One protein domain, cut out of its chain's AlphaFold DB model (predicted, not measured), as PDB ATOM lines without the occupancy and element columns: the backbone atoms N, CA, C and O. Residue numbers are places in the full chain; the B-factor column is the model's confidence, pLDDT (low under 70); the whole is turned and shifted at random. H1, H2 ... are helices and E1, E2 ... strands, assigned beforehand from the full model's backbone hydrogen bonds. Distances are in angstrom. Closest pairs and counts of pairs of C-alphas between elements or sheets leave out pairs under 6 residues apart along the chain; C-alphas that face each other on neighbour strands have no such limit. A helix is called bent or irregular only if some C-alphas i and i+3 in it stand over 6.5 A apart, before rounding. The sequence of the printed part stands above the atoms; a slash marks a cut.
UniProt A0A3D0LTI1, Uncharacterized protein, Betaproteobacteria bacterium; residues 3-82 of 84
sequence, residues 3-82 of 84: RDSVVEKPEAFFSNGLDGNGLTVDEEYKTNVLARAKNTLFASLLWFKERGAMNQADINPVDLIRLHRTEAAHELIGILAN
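This is residues 3 to 82 of the 84 residues of an uncharacterized protein of Betaproteobacteria bacterium (UniProt A0A3D0LTI1). A two-stranded hairpin, E1 and E2, stands at one end of a small body of three short helices, H1, H2 and H3, and a long helix, H4, turns back from H3 in a narrow V and sticks out as an arm with residues 64 to 82. H1 and H3 cross in the body. The 80 printed residues run H1, E1, E2, H2, H3, H4, mostly helix, with one antiparallel sheet, E1 - E2. The whole is loose, with a radius of gyration of the C-alphas of 16.2 A, and spans 52 by 32 by 20 A.

E1, residues 15 to 19, and E2, residues 22 to 25, form a hairpin, with N 19 and O 22 2.8 A apart and N 24 and O 17 2.9 A apart, within hydrogen-bond range. The closest C-alphas of E2 and H1, residues 3 to 13, are those of Val 25 and Glu 11, 6.0 A apart. H1 touches H3, residues 40 to 50, at a steep tilt of 60 degrees, closest at the C-alphas of Val 7 and Ser 44, 5.8 A. H2, residues 27 to 32, is close to H1 but not clearly touching, closest at the C-alphas of Tyr 29 and Glu 11, 6.9 A. H4, residues 56 to 81, is close to H3 but not clearly touching, closest at the C-alphas of Ile 59 and Leu 45, 6.9 A, with a shallow tilt of 25 degrees, opposite ways. Every O i to N i+4 pair is within hydrogen-bond range in H3, against 5 of 7 in H1, 1 of 2 in H2 and 20 of 22 in H4.

H1 begins at C-alpha 3 (16.046, 6.771, 18.423) and is 16.2 A long; E1 is 10.8 A, E2 9.4 A, H2 8.7 A and H3 15.4 A. H4, 36.8 A, ends at C-alpha 81 (37.243, 19.985, -1.368) and is only just irregular, with C-alphas 58 and 61 6.8 A apart.

The C-alphas farthest apart, those of Gly 17 and Asn 82, are 52.6 A apart. The printed part has no cut, no link is long, and no printed residue is under 70 in pLDDT.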
ATOM      1  N   ARG A   3      16.817   6.722  19.667       93.00
ATOM      2  CA  ARG A   3      16.046   6.771  18.423       93.00
ATOM      3  C   ARG A   3      15.028   5.636  18.355       93.00
ATOM      4  O   ARG A   3      13.858   5.893  18.117       93.00
ATOM      5  N   ASP A   4      15.499   4.420  18.585       94.12
ATOM      6  CA  ASP A   4      14.684   3.215  18.434       94.12
ATOM      7  C   ASP A   4      13.540   3.215  19.452       94.12
ATOM      8  O   ASP A   4      12.393   3.063  19.064       94.12
ATOM      9  N   SER A   5      13.788   3.588  20.713       93.31
ATOM     10  CA  SER A   5      12.731   3.645  21.734       93.31
ATOM     11  C   SER A   5      11.680   4.735  21.493       93.31
ATOM     12  O   SER A   5      10.547   4.610  21.960       93.31
ATOM     13  N   VAL A   6      12.026   5.807  20.776       95.88
ATOM     14  CA  VAL A   6      11.069   6.839  20.348       95.88
ATOM     15  C   VAL A   6      10.271   6.379  19.128       95.88
ATOM     16  O   VAL A   6       9.091   6.698  19.026       95.88
ATOM     17  N   VAL A   7      10.892   5.644  18.208       96.31
ATOM     18  CA  VAL A   7      10.264   5.181  16.960       96.31
ATOM     19  C   VAL A   7       9.371   3.959  17.190       96.31
ATOM     20  O   VAL A   7       8.245   3.934  16.706       96.31
ATOM     21  N   GLU A   8       9.809   3.011  18.012       94.88
ATOM     22  CA  GLU A   8       9.088   1.766  18.297       94.88
ATOM     23  C   GLU A   8       7.752   2.006  19.008       94.88
ATOM     24  O   GLU A   8       6.823   1.218  18.888       94.88
ATOM     25  N   LYS A   9       7.617   3.099  19.765       94.94
ATOM     26  CA  LYS A   9       6.384   3.409  20.499       94.94
ATOM     27  C   LYS A   9       5.186   3.692  19.582       94.94
ATOM     28  O   LYS A   9       4.152   3.057  19.779       94.94
ATOM     29  N   PRO A  10       5.255   4.625  18.614       95.50
ATOM     30  CA  PRO A  10       4.188   4.771  17.640       95.50
ATOM     31  C   PRO A  10       4.064   3.537  16.733       95.50
ATOM     32  O   PRO A  10       2.945   3.194  16.386       95.50
ATOM     33  N   GLU A  11       5.144   2.818  16.407       94.75
ATOM     34  CA  GLU A  11       5.032   1.546  15.663       94.75
ATOM     35  C   GLU A  11       4.186   0.515  16.422       94.75
ATOM     36  O   GLU A  11       3.261  -0.052  15.852       94.75
ATOM     37  N   ALA A  12       4.425   0.357  17.727       93.75
ATOM     38  CA  ALA A  12       3.608  -0.450  18.631       93.75
ATOM     39  C   ALA A  12       2.162   0.034  18.721       93.75
ATOM     40  O   ALA A  12       1.248  -0.783  18.775       93.75
ATOM     41  N   PHE A  13       1.944   1.350  18.713       94.81
ATOM     42  CA  PHE A  13       0.603   1.926  18.745       94.81
ATOM     43  C   PHE A  13      -0.205   1.608  17.479       94.81
ATOM     44  O   PHE A  13      -1.404   1.369  17.569       94.81
ATOM     45  N   PHE A  14       0.446   1.597  16.315       94.94
ATOM     46  CA  PHE A  14      -0.171   1.315  15.016       94.94
ATOM     47  C   PHE A  14       0.092  -0.116  14.534       94.94
ATOM     48  O   PHE A  14       0.067  -0.376  13.333       94.94
ATOM     49  N   SER A  15       0.380  -1.050  15.437       92.75
ATOM     50  CA  SER A  15       0.618  -2.439  15.061       92.75
ATOM     51  C   SER A  15      -0.651  -3.276  15.105       92.75
ATOM     52  O   SER A  15      -1.467  -3.146  16.017       92.75
ATOM     53  N   ASN A  16      -0.783  -4.180  14.137       88.88
ATOM     54  CA  ASN A  16      -1.865  -5.161  14.068       88.88
ATOM     55  C   ASN A  16      -1.410  -6.593  14.411       88.88
ATOM     56  O   ASN A  16      -2.206  -7.527  14.306       88.88
ATOM     57  N   GLY A  17      -0.159  -6.780  14.844       88.50
ATOM     58  CA  GLY A  17       0.365  -8.087  15.222       88.50
ATOM     59  C   GLY A  17       1.879  -8.224  15.082       88.50
ATOM     60  O   GLY A  17       2.613  -7.261  14.865       88.50
ATOM     61  N   LEU A  18       2.331  -9.468  15.227       88.69
ATOM     62  CA  LEU A  18       3.713  -9.886  15.021       88.69
ATOM     63  C   LEU A  18       3.762 -10.894  13.870       88.69
ATOM     64  O   LEU A  18       2.936 -11.807  13.816       88.69
ATOM     65  N   ASP A  19       4.761 -10.770  13.007       87.00
ATOM     66  CA  ASP A  19       5.117 -11.755  11.994       87.00
ATOM     67  C   ASP A  19       6.564 -12.254  12.190       87.00
ATOM     68  O   ASP A  19       7.248 -11.909  13.156       87.00
ATOM     69  N   GLY A  20       7.041 -13.112  11.282       83.81
ATOM     70  CA  GLY A  20       8.397 -13.671  11.343       83.81
ATOM     71  C   GLY A  20       9.529 -12.638  11.217       83.81
ATOM     72  O   GLY A  20      10.673 -12.964  11.523       83.81
ATOM     73  N   ASN A  21       9.215 -11.408  10.806       81.06
ATOM     74  CA  ASN A  21      10.137 -10.285  10.664       81.06
ATOM     75  C   ASN A  21       9.952  -9.220  11.761       81.06
ATOM     76  O   ASN A  21      10.681  -8.226  11.763       81.06
ATOM     77  N   GLY A  22       9.029  -9.426  12.704       82.25
ATOM     78  CA  GLY A  22       8.809  -8.548  13.847       82.25
ATOM     79  C   GLY A  22       7.426  -7.911  13.847       82.25
ATOM     80  O   GLY A  22       6.419  -8.575  13.630       82.25
ATOM     81  N   LEU A  23       7.372  -6.627  14.191       85.94
ATOM     82  CA  LEU A  23       6.121  -5.903  14.369       85.94
ATOM     83  C   LEU A  23       5.491  -5.569  13.010       85.94
ATOM     84  O   LEU A  23       6.100  -4.867  12.203       85.94
ATOM     85  N   THR A  24       4.264  -6.023  12.761       89.19
ATOM     86  CA  THR A  24       3.518  -5.619  11.565       89.19
ATOM     87  C   THR A  24       2.837  -4.283  11.853       89.19
ATOM     88  O   THR A  24       2.048  -4.174  12.794       89.19
ATOM     89  N   VAL A  25       3.183  -3.251  11.079       89.00
ATOM     90  CA  VAL A  25       2.710  -1.871  11.267       89.00
ATOM     91  C   VAL A  25       1.675  -1.519  10.198       89.00
ATOM     92  O   VAL A  25       1.896  -1.771   9.013       89.00
ATOM     93  N   ASP A  26       0.558  -0.929  10.615       91.25
ATOM     94  CA  ASP A  26      -0.563  -0.544   9.757       91.25
ATOM     95  C   ASP A  26      -0.221   0.657   8.851       91.25
ATOM     96  O   ASP A  26       0.622   1.500   9.169       91.25
ATOM     97  N   GLU A  27      -0.925   0.792   7.726       92.06
ATOM     98  CA  GLU A  27      -0.827   1.933   6.809       92.06
ATOM     99  C   GLU A  27      -1.161   3.260   7.503       92.06
ATOM    100  O   GLU A  27      -0.623   4.312   7.139       92.06
ATOM    101  N   GLU A  28      -1.975   3.214   8.561       94.00
ATOM    102  CA  GLU A  28      -2.242   4.366   9.418       94.00
ATOM    103  C   GLU A  28      -0.967   4.971  10.012       94.00
ATOM    104  O   GLU A  28      -0.910   6.187  10.182       94.00
ATOM    105  N   TYR A  29       0.087   4.190  10.261       95.31
ATOM    106  CA  TYR A  29       1.372   4.720  10.722       95.31
ATOM    107  C   TYR A  29       2.000   5.675   9.706       95.31
ATOM    108  O   TYR A  29       2.596   6.694  10.072       95.31
ATOM    109  N   LYS A  30       1.847   5.400   8.405       93.81
ATOM    110  CA  LYS A  30       2.433   6.245   7.359       93.81
ATOM    111  C   LYS A  30       1.778   7.619   7.336       93.81
ATOM    112  O   LYS A  30       2.473   8.632   7.293       93.81
ATOM    113  N   THR A  31       0.451   7.664   7.400       94.94
ATOM    114  CA  THR A  31      -0.321   8.912   7.337       94.94
ATOM    115  C   THR A  31      -0.334   9.649   8.677       94.94
ATOM    116  O   THR A  31      -0.209  10.876   8.720       94.94
ATOM    117  N   ASN A  32      -0.413   8.918   9.790       96.31
ATOM    118  CA  ASN A  32      -0.494   9.494  11.126       96.31
ATOM    119  C   ASN A  32       0.856   9.733  11.783       96.31
ATOM    120  O   ASN A  32       0.882  10.456  12.766       96.31
ATOM    121  N   VAL A  33       1.966   9.186  11.294       97.44
ATOM    122  CA  VAL A  33       3.290   9.434  11.884       97.44
ATOM    123  C   VAL A  33       4.246   9.903  10.807       97.44
ATOM    124  O   VAL A  33       4.602  11.080  10.799       97.44
ATOM    125  N   LEU A  34       4.603   9.034   9.859       96.88
ATOM    126  CA  LEU A  34       5.702   9.281   8.916       96.88
ATOM    127  C   LEU A  34       5.493  10.510   8.018       96.88
ATOM    128  O   LEU A  34       6.463  11.164   7.649       96.88
ATOM    129  N   ALA A  35       4.249  10.883   7.721       96.25
ATOM    130  CA  ALA A  35       3.938  12.080   6.940       96.25
ATOM    131  C   ALA A  35       4.375  13.402   7.611       96.25
ATOM    132  O   ALA A  35       4.472  14.423   6.932       96.25
ATOM    133  N   ARG A  36       4.661  13.410   8.923       95.50
ATOM    134  CA  ARG A  36       5.020  14.628   9.682       95.50
ATOM    135  C   ARG A  36       6.426  15.136   9.398       95.50
ATOM    136  O   ARG A  36       6.680  16.328   9.542       95.50
ATOM    137  N   ALA A  37       7.351  14.258   9.022       95.44
ATOM    138  CA  ALA A  37       8.716  14.650   8.701       95.44
ATOM    139  C   ALA A  37       9.409  13.592   7.843       95.44
ATOM    140  O   ALA A  37       9.176  12.399   7.991       95.44
ATOM    141  N   LYS A  38      10.377  14.021   7.021       91.94
ATOM    142  CA  LYS A  38      11.211  13.097   6.229       91.94
ATOM    143  C   LYS A  38      11.986  12.089   7.081       91.94
ATOM    144  O   LYS A  38      12.324  11.013   6.604       91.94
ATOM    145  N   ASN A  39      12.343  12.460   8.307       92.81
ATOM    146  CA  ASN A  39      13.094  11.603   9.211       92.81
ATOM    147  C   ASN A  39      12.141  10.947  10.214       92.81
ATOM    148  O   ASN A  39      11.456  11.658  10.945       92.81
ATOM    149  N   THR A  40      12.165   9.614  10.296       95.62
ATOM    150  CA  THR A  40      11.299   8.820  11.184       95.62
ATOM    151  C   THR A  40      11.347   9.276  12.641       95.62
ATOM    152  O   THR A  40      10.306   9.407  13.265       95.62
ATOM    153  N   LEU A  41      12.530   9.598  13.179       95.94
ATOM    154  CA  LEU A  41      12.652  10.054  14.567       95.94
ATOM    155  C   LEU A  41      11.894  11.367  14.783       95.94
ATOM    156  O   LEU A  41      11.164  11.511  15.757       95.94
ATOM    157  N   PHE A  42      12.046  12.315  13.860       95.75
ATOM    158  CA  PHE A  42      11.338  13.592  13.929       95.75
ATOM    159  C   PHE A  42       9.839  13.438  13.729       95.75
ATOM    160  O   PHE A  42       9.065  14.086  14.425       95.75
ATOM    161  N   ALA A  43       9.430  12.559  12.819       97.38
ATOM    162  CA  ALA A  43       8.030  12.240  12.606       97.38
ATOM    163  C   ALA A  43       7.387  11.711  13.902       97.38
ATOM    164  O   ALA A  43       6.344  12.216  14.320       97.38
ATOM    165  N   SER A  44       8.062  10.785  14.595       97.62
ATOM    166  CA  SER A  44       7.635  10.255  15.895       97.62
ATOM    167  C   SER A  44       7.623  11.319  17.001       97.62
ATOM    168  O   SER A  44       6.659  11.405  17.757       97.62
ATOM    169  N   LEU A  45       8.643  12.180  17.091       97.19
ATOM    170  CA  LEU A  45       8.684  13.269  18.080       97.19
ATOM    171  C   LEU A  45       7.545  14.281  17.884       97.19
ATOM    172  O   LEU A  45       6.895  14.681  18.850       97.19
ATOM    173  N   LEU A  46       7.261  14.670  16.638       96.88
ATOM    174  CA  LEU A  46       6.142  15.562  16.319       96.88
ATOM    175  C   LEU A  46       4.795  14.913  16.644       96.88
ATOM    176  O   LEU A  46       3.911  15.569  17.190       96.88
ATOM    177  N   TRP A  47       4.662  13.614  16.385       97.56
ATOM    178  CA  TRP A  47       3.475  12.851  16.752       97.56
ATOM    179  C   TRP A  47       3.215  12.838  18.265       97.56
ATOM    180  O   TRP A  47       2.074  13.028  18.693       97.56
ATOM    181  N   PHE A  48       4.266  12.672  19.079       97.38
ATOM    182  CA  PHE A  48       4.167  12.780  20.537       97.38
ATOM    183  C   PHE A  48       3.789  14.185  20.994       97.38
ATOM    184  O   PHE A  48       2.953  14.332  21.887       97.38
ATOM    185  N   LYS A  49       4.368  15.212  20.366       97.25
ATOM    186  CA  LYS A  49       4.054  16.610  20.663       97.25
ATOM    187  C   LYS A  49       2.585  16.932  20.422       97.25
ATOM    188  O   LYS A  49       1.939  17.524  21.279       97.25
ATOM    189  N   GLU A  50       2.039  16.516  19.281       96.31
ATOM    190  CA  GLU A  50       0.622  16.719  18.949       96.31
ATOM    191  C   GLU A  50      -0.328  16.030  19.936       96.31
ATOM    192  O   GLU A  50      -1.438  16.501  20.157       96.31
ATOM    193  N   ARG A  51       0.117  14.935  20.561       95.81
ATOM    194  CA  ARG A  51      -0.628  14.206  21.600       95.81
ATOM    195  C   ARG A  51      -0.398  14.745  23.011       95.81
ATOM    196  O   ARG A  51      -0.909  14.168  23.964       95.81
ATOM    197  N   GLY A  52       0.379  15.817  23.157       96.50
ATOM    198  CA  GLY A  52       0.705  16.415  24.451       96.50
ATOM    199  C   GLY A  52       1.630  15.565  25.325       96.50
ATOM    200  O   GLY A  52       1.803  15.879  26.499       96.50
ATOM    201  N   ALA A  53       2.237  14.506  24.778       95.88
ATOM    202  CA  ALA A  53       3.178  13.655  25.510       95.88
ATOM    203  C   ALA A  53       4.566  14.302  25.655       95.88
ATOM    204  O   ALA A  53       5.338  13.922  26.529       95.88
ATOM    205  N   MET A  54       4.882  15.264  24.783       93.94
ATOM    206  CA  MET A  54       6.112  16.056  24.789       93.94
ATOM    207  C   MET A  54       5.788  17.494  24.386       93.94
ATOM    208  O   MET A  54       4.785  17.759  23.722       93.94
ATOM    209  N   ASN A  55       6.652  18.434  24.741       96.25
ATOM    210  CA  ASN A  55       6.577  19.815  24.280       96.25
ATOM    211  C   ASN A  55       7.776  20.161  23.372       96.25
ATOM    212  O   ASN A  55       8.642  19.336  23.089       96.25
ATOM    213  N   GLN A  56       7.820  21.397  22.865       95.19
ATOM    214  CA  GLN A  56       8.904  21.822  21.974       95.19
ATOM    215  C   GLN A  56      10.270  21.871  22.679       95.19
ATOM    216  O   GLN A  56      11.282  21.593  22.043       95.19
ATOM    217  N   ALA A  57      10.314  22.191  23.975       96.44
ATOM    218  CA  ALA A  57      11.560  22.224  24.736       96.44
ATOM    219  C   ALA A  57      12.199  20.831  24.844       96.44
ATOM    220  O   ALA A  57      13.422  20.735  24.795       96.44
ATOM    221  N   ASP A  58      11.394  19.764  24.875       94.19
ATOM    222  CA  ASP A  58      11.888  18.380  24.857       94.19
ATOM    223  C   ASP A  58      12.490  17.986  23.493       94.19
ATOM    224  O   ASP A  58      13.373  17.132  23.410       94.19
ATOM    225  N   ILE A  59      12.023  18.609  22.406       95.31
ATOM    226  CA  ILE A  59      12.434  18.294  21.027       95.31
ATOM    227  C   ILE A  59      13.657  19.110  20.597       95.31
ATOM    228  O   ILE A  59      14.501  18.607  19.852       95.31
ATOM    229  N   ASN A  60      13.791  20.346  21.087       95.31
ATOM    230  CA  ASN A  60      14.869  21.265  20.715       95.31
ATOM    231  C   ASN A  60      16.285  20.654  20.798       95.31
ATOM    232  O   ASN A  60      17.052  20.853  19.855       95.31
ATOM    233  N   PRO A  61      16.660  19.879  21.838       94.81
ATOM    234  CA  PRO A  61      17.981  19.251  21.897       94.81
ATOM    235  C   PRO A  61      18.252  18.302  20.724       94.81
ATOM    236  O   PRO A  61      19.363  18.269  20.195       94.81
ATOM    237  N   VAL A  62      17.238  17.555  20.274       92.81
ATOM    238  CA  VAL A  62      17.366  16.630  19.137       92.81
ATOM    239  C   VAL A  62      17.582  17.403  17.834       92.81
ATOM    240  O   VAL A  62      18.385  16.989  16.992       92.81
ATOM    241  N   ASP A  63      16.910  18.543  17.675       91.19
ATOM    242  CA  ASP A  63      17.100  19.441  16.531       91.19
ATOM    243  C   ASP A  63      18.485  20.088  16.513       91.19
ATOM    244  O   ASP A  63      19.127  20.115  15.462       91.19
ATOM    245  N   LEU A  64      18.988  20.529  17.668       93.56
ATOM    246  CA  LEU A  64      20.337  21.088  17.789       93.56
ATOM    247  C   LEU A  64      21.409  20.063  17.408       93.56
ATOM    248  O   LEU A  64      22.283  20.359  16.596       93.56
ATOM    249  N   ILE A  65      21.300  18.827  17.909       91.31
ATOM    250  CA  ILE A  65      22.219  17.736  17.543       91.31
ATOM    251  C   ILE A  65      22.185  17.482  16.031       91.31
ATOM    252  O   ILE A  65      23.225  17.281  15.400       91.31
ATOM    253  N   ARG A  66      20.988  17.485  15.429       89.12
ATOM    254  CA  ARG A  66      20.833  17.304  13.981       89.12
ATOM    255  C   ARG A  66      21.529  18.420  13.205       89.12
ATOM    256  O   ARG A  66      22.211  18.107  12.230       89.12
ATOM    257  N   LEU A  67      21.347  19.672  13.620       90.62
ATOM    258  CA  LEU A  67      21.943  20.835  12.967       90.62
ATOM    259  C   LEU A  67      23.471  20.796  13.051       90.62
ATOM    260  O   LEU A  67      24.121  20.839  12.010       90.62
ATOM    261  N   HIS A  68      24.029  20.587  14.245       92.69
ATOM    262  CA  HIS A  68      25.481  20.505  14.440       92.69
ATOM    263  C   HIS A  68      26.111  19.380  13.619       92.69
ATOM    264  O   HIS A  68      27.182  19.548  13.047       92.69
ATOM    265  N   ARG A  69      25.436  18.229  13.493       89.94
ATOM    266  CA  ARG A  69      25.916  17.149  12.621       89.94
ATOM    267  C   ARG A  69      25.968  17.583  11.153       89.94
ATOM    268  O   ARG A  69      26.885  17.193  10.438       89.94
ATOM    269  N   THR A  70      24.970  18.333  10.688       88.81
ATOM    270  CA  THR A  70      24.941  18.855   9.316       88.81
ATOM    271  C   THR A  70      26.039  19.894   9.092       88.81
ATOM    272  O   THR A  70      26.716  19.829   8.071       88.81
ATOM    273  N   GLU A  71      26.251  20.799  10.043       92.12
ATOM    274  CA  GLU A  71      27.330  21.795  10.005       92.12
ATOM    275  C   GLU A  71      28.702  21.115   9.953       92.12
ATOM    276  O   GLU A  71      29.454  21.336   9.007       92.12
ATOM    277  N   ALA A  72      28.968  20.179  10.867       91.75
ATOM    278  CA  ALA A  72      30.210  19.410  10.886       91.75
ATOM    279  C   ALA A  72      30.449  18.642   9.573       91.75
ATOM    280  O   ALA A  72      31.570  18.582   9.074       91.75
ATOM    281  N   ALA A  73      29.403  18.064   8.973       89.56
ATOM    282  CA  ALA A  73      29.529  17.384   7.685       89.56
ATOM    283  C   ALA A  73      29.904  18.353   6.550       89.56
ATOM    284  O   ALA A  73      30.741  18.016   5.714       89.56
ATOM    285  N   HIS A  74      29.316  19.551   6.520       89.12
ATOM    286  CA  HIS A  74      29.678  20.575   5.541       89.12
ATOM    287  C   HIS A  74      31.110  21.079   5.739       89.12
ATOM    288  O   HIS A  74      31.829  21.233   4.753       89.12
ATOM    289  N   GLU A  75      31.543  21.285   6.983       91.56
ATOM    290  CA  GLU A  75      32.924  21.666   7.303       91.56
ATOM    291  C   GLU A  75      33.922  20.613   6.812       91.56
ATOM    292  O   GLU A  75      34.885  20.944   6.123       91.56
ATOM    293  N   LEU A  76      33.653  19.331   7.081       89.69
ATOM    294  CA  LEU A  76      34.485  18.221   6.613       89.69
ATOM    295  C   LEU A  76      34.570  18.165   5.083       89.69
ATOM    296  O   LEU A  76      35.657  17.993   4.534       89.69
ATOM    297  N   ILE A  77      33.443  18.339   4.383       88.31
ATOM    298  CA  ILE A  77      33.432  18.413   2.917       88.31
ATOM    299  C   ILE A  77      34.256  19.611   2.434       88.31
ATOM    300  O   ILE A  77      35.007  19.473   1.474       88.31
ATOM    301  N   GLY A  78      34.158  20.762   3.101       89.12
ATOM    302  CA  GLY A  78      34.952  21.951   2.787       89.12
ATOM    303  C   GLY A  78      36.459  21.704   2.889       89.12
ATOM    304  O   GLY A  78      37.196  22.085   1.981       89.12
ATOM    305  N   ILE A  79      36.902  21.008   3.941       89.00
ATOM    306  CA  ILE A  79      38.308  20.613   4.131       89.00
ATOM    307  C   ILE A  79      38.771  19.678   3.006       89.00
ATOM    308  O   ILE A  79      39.857  19.855   2.461       89.00
ATOM    309  N   LEU A  80      37.952  18.690   2.633       87.44
ATOM    310  CA  LEU A  80      38.294  17.735   1.572       87.44
ATOM    311  C   LEU A  80      38.275  18.359   0.171       87.44
ATOM    312  O   LEU A  80      39.050  17.946  -0.688       87.44
ATOM    313  N   ALA A  81      37.381  19.317  -0.076       85.12
ATOM    314  CA  ALA A  81      37.243  19.985  -1.368       85.12
ATOM    315  C   ALA A  81      38.362  21.005  -1.625       85.12
ATOM    316  O   ALA A  81      38.728  21.220  -2.777       85.12
ATOM    317  N   ASN A  82      38.914  21.600  -0.564       76.69
ATOM    318  CA  ASN A  82      40.050  22.516  -0.622       76.69
ATOM    319  C   ASN A  82      41.165  22.036   0.321       76.69
ATOM    320  O   ASN A  82      41.367  22.644   1.379       76.69
TER     321      ASN A  82